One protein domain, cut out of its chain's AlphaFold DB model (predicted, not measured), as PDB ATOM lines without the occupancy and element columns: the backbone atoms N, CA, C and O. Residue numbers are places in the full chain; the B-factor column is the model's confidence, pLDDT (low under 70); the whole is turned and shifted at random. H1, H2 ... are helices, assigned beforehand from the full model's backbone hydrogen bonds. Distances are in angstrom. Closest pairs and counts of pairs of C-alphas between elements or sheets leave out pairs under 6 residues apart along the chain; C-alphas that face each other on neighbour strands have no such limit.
ATOM      1  N   TYR A  38     117.071  98.756  47.092       93.75
ATOM      2  CA  TYR A  38     116.065  99.656  46.538       93.75
ATOM      3  C   TYR A  38     116.407 100.086  45.104       93.75
ATOM      4  O   TYR A  38     115.561 100.011  44.211       93.75
ATOM      5  N   ALA A  39     117.653 100.501  44.853       93.69
ATOM      6  CA  ALA A  39     118.097 100.896  43.522       93.69
ATOM      7  C   ALA A  39     118.085  99.725  42.530       93.69
ATOM      8  O   ALA A  39     117.688  99.925  41.380       93.69
ATOM      9  N   ARG A  40     118.450  98.513  42.970       94.06
ATOM     10  CA  ARG A  40     118.363  97.295  42.150       94.06
ATOM     11  C   ARG A  40     116.921  96.986  41.766       94.06
ATOM     12  O   ARG A  40     116.620  96.881  40.581       94.06
ATOM     13  N   ARG A  41     116.018  96.944  42.749       95.56
ATOM     14  CA  ARG A  41     114.598  96.676  42.505       95.56
ATOM     15  C   ARG A  41     113.967  97.722  41.589       95.56
ATOM     16  O   ARG A  41     113.156  97.393  40.730       95.56
ATOM     17  N   ARG A  42     114.359  98.989  41.746       94.81
ATOM     18  CA  ARG A  42     113.918 100.074  40.866       94.81
ATOM     19  C   ARG A  42     114.358  99.855  39.417       94.81
ATOM     20  O   ARG A  42     113.561 100.131  38.529       94.81
ATOM     21  N   ARG A  43     115.589  99.387  39.170       94.06
ATOM     22  CA  ARG A  43     116.065  99.080  37.807       94.06
ATOM     23  C   ARG A  43     115.222  97.980  37.169       94.06
ATOM     24  O   ARG A  43     114.662  98.224  36.114       94.06
ATOM     25  N   GLU A  44     115.002  96.867  37.872       95.94
ATOM     26  CA  GLU A  44     114.153  95.768  37.381       95.94
ATOM     27  C   GLU A  44     112.744  96.240  36.989       95.94
ATOM     28  O   GLU A  44     112.205  95.833  35.964       95.94
ATOM     29  N   LEU A  45     112.136  97.115  37.797       95.31
ATOM     30  CA  LEU A  45     110.822  97.688  37.490       95.31
ATOM     31  C   LEU A  45     110.858  98.572  36.239       95.31
ATOM     32  O   LEU A  45     109.956  98.485  35.412       95.31
ATOM     33  N   MET A  46     111.888  99.408  36.095       94.44
ATOM     34  CA  MET A  46     112.047 100.275  34.924       94.44
ATOM     35  C   MET A  46     112.306  99.472  33.647       94.44
ATOM     36  O   MET A  46     111.757  99.824  32.606       94.44
ATOM     37  N   ASP A  47     113.070  98.382  33.739       95.00
ATOM     38  CA  ASP A  47     113.334  97.474  32.620       95.00
ATOM     39  C   ASP A  47     112.035  96.789  32.174       95.00
ATOM     40  O   ASP A  47     111.654  96.887  31.011       95.00
ATOM     41  N   MET A  48     111.255  96.235  33.113       94.94
ATOM     42  CA  MET A  48     109.934  95.676  32.793       94.94
ATOM     43  C   MET A  48     108.987  96.719  32.184       94.94
ATOM     44  O   MET A  48     108.216  96.406  31.281       94.94
ATOM     45  N   MET A  49     109.019  97.969  32.655       94.31
ATOM     46  CA  MET A  49     108.221  99.046  32.060       94.31
ATOM     47  C   MET A  49     108.662  99.371  30.629       94.31
ATOM     48  O   MET A  49     107.811  99.671  29.790       94.31
ATOM     49  N   ALA A  50     109.965  99.329  30.341       92.62
ATOM     50  CA  ALA A  50     110.489  99.499  28.990       92.62
ATOM     51  C   ALA A  50     110.047  98.345  28.078       92.62
ATOM     52  O   ALA A  50     109.572  98.600  26.970       92.62
ATOM     53  N   ASP A  51     110.094  97.107  28.573       95.25
ATOM     54  CA  ASP A  51     109.634  95.926  27.843       95.25
ATOM     55  C   ASP A  51     108.136  96.014  27.530       95.25
ATOM     56  O   ASP A  51     107.728  95.847  26.381       95.25
ATOM     57  N   LEU A  52     107.307  96.366  28.520       94.38
ATOM     58  CA  LEU A  52     105.867  96.565  28.330       94.38
ATOM     59  C   LEU A  52     105.567  97.624  27.262       94.38
ATOM     60  O   LEU A  52     104.728  97.395  26.391       94.38
ATOM     61  N   ARG A  53     106.280  98.758  27.285       93.62
ATOM     62  CA  ARG A  53     106.164  99.789  26.240       93.62
ATOM     63  C   ARG A  53     106.569  99.262  24.871       93.62
ATOM     64  O   ARG A  53     105.874  99.519  23.897       93.62
ATOM     65  N   SER A  54     107.662  98.506  24.789       93.56
ATOM     66  CA  SER A  54     108.147  97.947  23.520       93.56
ATOM     67  C   SER A  54     107.156  96.969  22.878       93.56
ATOM     68  O   SER A  54     107.099  96.861  21.656       93.56
ATOM     69  N   MET A  55     106.330  96.307  23.697       94.94
ATOM     70  CA  MET A  55     105.261  95.409  23.254       94.94
ATOM     71  C   MET A  55     103.946  96.137  22.921       94.94
ATOM     72  O   MET A  55     102.974  95.484  22.547       94.94
ATOM     73  N   GLY A  56     103.889  97.466  23.055       92.62
ATOM     74  CA  GLY A  56     102.696  98.267  22.765       92.62
ATOM     75  C   GLY A  56     101.635  98.249  23.869       92.62
ATOM     76  O   GLY A  56     100.468  98.550  23.605       92.62
ATOM     77  N   ALA A  57     101.999  97.881  25.105       91.62
ATOM     78  CA  ALA A  57     101.050  97.839  26.222       91.62
ATOM     79  C   ALA A  57     100.477  99.223  26.576       91.62
ATOM     80  O   ALA A  57      99.385  99.298  27.132       91.62
ATOM     81  N   ASP A  58     101.162 100.306  26.204       89.75
ATOM     82  CA  ASP A  58     100.709 101.694  26.352       89.75
ATOM     83  C   ASP A  58      99.435 102.019  25.551       89.75
ATOM     84  O   ASP A  58      98.743 102.984  25.857       89.75
ATOM     85  N   THR A  59      99.085 101.196  24.558       91.94
ATOM     86  CA  THR A  59      97.821 101.318  23.810       91.94
ATOM     87  C   THR A  59      96.617 100.718  24.540       91.94
ATOM     88  O   THR A  59      95.473 101.020  24.201       91.94
ATOM     89  N   LEU A  60      96.870  99.855  25.527       92.06
ATOM     90  CA  LEU A  60      95.850  99.123  26.281       92.06
ATOM     91  C   LEU A  60      95.732  99.624  27.722       92.06
ATOM     92  O   LEU A  60      94.638  99.609  28.283       92.06
ATOM     93  N   ILE A  61      96.853 100.032  28.324       91.31
ATOM     94  CA  ILE A  61      96.939 100.509  29.703       91.31
ATOM     95  C   ILE A  61      97.883 101.707  29.811       91.31
ATOM     96  O   ILE A  61      98.943 101.744  29.192       91.31
ATOM     97  N   ASP A  62      97.541 102.660  30.675       92.31
ATOM     98  CA  ASP A  62      98.419 103.794  30.959       92.31
ATOM     99  C   ASP A  62      99.648 103.336  31.757       92.31
ATOM    100  O   ASP A  62      99.546 102.891  32.906       92.31
ATOM    101  N   LEU A  63     100.836 103.457  31.159       93.31
ATOM    102  CA  LEU A  63     102.098 103.103  31.813       93.31
ATOM    103  C   LEU A  63     102.728 104.316  32.521       93.31
ATOM    104  O   LEU A  63     102.877 105.372  31.898       93.31
ATOM    105  N   PRO A  64     103.202 104.181  33.778       91.06
ATOM    106  CA  PRO A  64     103.752 105.304  34.539       91.06
ATOM    107  C   PRO A  64     104.931 105.982  33.835       91.06
ATOM    108  O   PRO A  64     105.909 105.329  33.473       91.06
ATOM    109  N   ALA A  65     104.888 107.300  33.663       90.12
ATOM    110  CA  ALA A  65     105.949 108.068  33.013       90.12
ATOM    111  C   ALA A  65     106.341 109.290  33.848       90.12
ATOM    112  O   ALA A  65     105.520 109.866  34.559       90.12
ATOM    113  N   VAL A  66     107.604 109.703  33.729       89.00
ATOM    114  CA  VAL A  66     108.076 110.992  34.241       89.00
ATOM    115  C   VAL A  66     108.142 111.948  33.061       89.00
ATOM    116  O   VAL A  66     108.871 111.698  32.103       89.00
ATOM    117  N   VAL A  67     107.371 113.031  33.127       89.19
ATOM    118  CA  VAL A  67     107.256 114.007  32.040       89.19
ATOM    119  C   VAL A  67     107.856 115.334  32.485       89.19
ATOM    120  O   VAL A  67     107.556 115.836  33.567       89.19
ATOM    121  N   VAL A  68     108.700 115.915  31.635       87.50
ATOM    122  CA  VAL A  68     109.284 117.243  31.845       87.50
ATOM    123  C   VAL A  68     108.483 118.262  31.038       87.50
ATOM    124  O   VAL A  68     108.452 118.198  29.811       87.50
ATOM    125  N   ILE A  69     107.855 119.222  31.719       90.75
ATOM    126  CA  ILE A  69     106.998 120.246  31.102       90.75
ATOM    127  C   ILE A  69     107.538 121.635  31.449       90.75
ATOM    128  O   ILE A  69     107.989 121.883  32.564       90.75
ATOM    129  N   GLY A  70     107.500 122.557  30.489       89.50
ATOM    130  CA  GLY A  70     107.931 123.939  30.685       89.50
ATOM    131  C   GLY A  70     107.923 124.741  29.386       89.50
ATOM    132  O   GLY A  70     107.965 124.169  28.293       89.50
ATOM    133  N   GLY A  71     107.902 126.071  29.502       88.44
ATOM    134  CA  GLY A  71     107.890 126.991  28.359       88.44
ATOM    135  C   GLY A  71     109.104 126.851  27.430       88.44
ATOM    136  O   GLY A  71     110.084 126.156  27.737       88.44
ATOM    137  N   GLN A  72     109.054 127.495  26.262       86.25
ATOM    138  CA  GLN A  72     110.213 127.572  25.368       86.25
ATOM    139  C   GLN A  72     111.407 128.169  26.127       86.25
ATOM    140  O   GLN A  72     111.242 129.071  26.941       86.25
ATOM    141  N   SER A  73     112.611 127.643  25.892       82.31
ATOM    142  CA  SER A  73     113.840 128.101  26.555       82.31
ATOM    143  C   SER A  73     113.927 127.871  28.078       82.31
ATOM    144  O   SER A  73     114.902 128.296  28.691       82.31
ATOM    145  N   ALA A  74     112.998 127.128  28.697       85.50
ATOM    146  CA  ALA A  74     113.036 126.791  30.131       85.50
ATOM    147  C   ALA A  74     114.099 125.733  30.526       85.50
ATOM    148  O   ALA A  74     114.078 125.225  31.640       85.50
ATOM    149  N   GLY A  75     114.994 125.342  29.611       86.94
ATOM    150  CA  GLY A  75     116.077 124.394  29.914       86.94
ATOM    151  C   GLY A  75     115.686 122.911  29.947       86.94
ATOM    152  O   GLY A  75     116.455 122.102  30.452       86.94
ATOM    153  N   LYS A  76     114.532 122.521  29.383       91.50
ATOM    154  CA  LYS A  76     114.087 121.110  29.318       91.50
ATOM    155  C   LYS A  76     115.128 120.188  28.671       91.50
ATOM    156  O   LYS A  76     115.452 119.147  29.228       91.50
ATOM    157  N   SER A  77     115.689 120.594  27.531       87.31
ATOM    158  CA  SER A  77     116.735 119.826  26.845       87.31
ATOM    159  C   SER A  77     118.020 119.771  27.671       87.31
ATOM    160  O   SER A  77     118.617 118.710  27.782       87.31
ATOM    161  N   SER A  78     118.396 120.871  28.335       88.81
ATOM    162  CA  SER A  78     119.541 120.901  29.255       88.81
ATOM    163  C   SER A  78     119.376 119.932  30.430       88.81
ATOM    164  O   SER A  78     120.335 119.275  30.816       88.81
ATOM    165  N   LEU A  79     118.163 119.814  30.987       89.75
ATOM    166  CA  LEU A  79     117.863 118.856  32.055       89.75
ATOM    167  C   LEU A  79     118.005 117.413  31.564       89.75
ATOM    168  O   LEU A  79     118.632 116.596  32.233       89.75
ATOM    169  N   VAL A  80     117.434 117.101  30.399       87.88
ATOM    170  CA  VAL A  80     117.521 115.755  29.821       87.88
ATOM    171  C   VAL A  80     118.973 115.384  29.545       87.88
ATOM    172  O   VAL A  80     119.384 114.295  29.926       87.88
ATOM    173  N   GLU A  81     119.772 116.281  28.967       89.38
ATOM    174  CA  GLU A  81     121.206 116.050  28.746       89.38
ATOM    175  C   GLU A  81     121.960 115.802  30.054       89.38
ATOM    176  O   GLU A  81     122.714 114.838  30.154       89.38
ATOM    177  N   ALA A  82     121.725 116.627  31.081       90.31
ATOM    178  CA  ALA A  82     122.397 116.489  32.371       90.31
ATOM    179  C   ALA A  82     122.080 115.153  33.063       90.31
ATOM    180  O   ALA A  82     122.943 114.580  33.723       90.31
ATOM    181  N   VAL A  83     120.848 114.655  32.917       88.06
ATOM    182  CA  VAL A  83     120.397 113.407  33.552       88.06
ATOM    183  C   VAL A  83     120.767 112.171  32.731       88.06
ATOM    184  O   VAL A  83     121.107 111.137  33.301       88.06
ATOM    185  N   SER A  84     120.685 112.249  31.403       84.56
ATOM    186  CA  SER A  84     120.908 111.101  30.513       84.56
ATOM    187  C   SER A  84     122.351 110.967  30.023       84.56
ATOM    188  O   SER A  84     122.729 109.900  29.549       84.56
ATOM    189  N   GLY A  85     123.149 112.036  30.096       86.25
ATOM    190  CA  GLY A  85     124.493 112.088  29.521       86.25
ATOM    191  C   GLY A  85     124.522 112.077  27.987       86.25
ATOM    192  O   GLY A  85     125.605 112.030  27.407       86.25
TER     193      GLY A  85
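Overview. This is residues 38 to 85 of the 97 residues of an uncharacterized protein of Rhizopogon vinicolor AM-OR11-026 (UniProt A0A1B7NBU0). Two helices at opposite ends of an open frame, the longer H1 first and the shorter H2 last, are joined by one long strung-out link, residues 55 to 75, and the space between the helices is empty. Residues 38 to 45 of H1 and residues 69 to 75 of the link stick out. The printed part has 48 residues, all helix in class, with no named strand; it is loose, with a radius of gyration of the C-alphas of 13.9 A, and spans 33 by 28 by 15 A, only just flat.

Along the chain. Find C-alpha 38 at (116.065, 99.656, 46.538); from there H1, residues 38 to 54, runs 24.4 A to C-alpha 54 at (108.147, 97.947, 23.520). Look on to Lys 76, where H2, residues 76 to 84, begins; it runs 12.2 A to C-alpha 84 at (120.908, 111.101, 30.513).

Arrangement. H1 and H2 are apart, with no C-alpha of the one within 8 A of the other. In both helices every O i to N i+4 pair is within hydrogen-bond range.

Size, cuts and confidence. The C-alphas farthest apart are those of Arg 41 and Gln 72, 35.6 A. The link from H1 to H2 is long, with 21 residues. The printed part has no cut, and no printed residue has a pLDDT under 70.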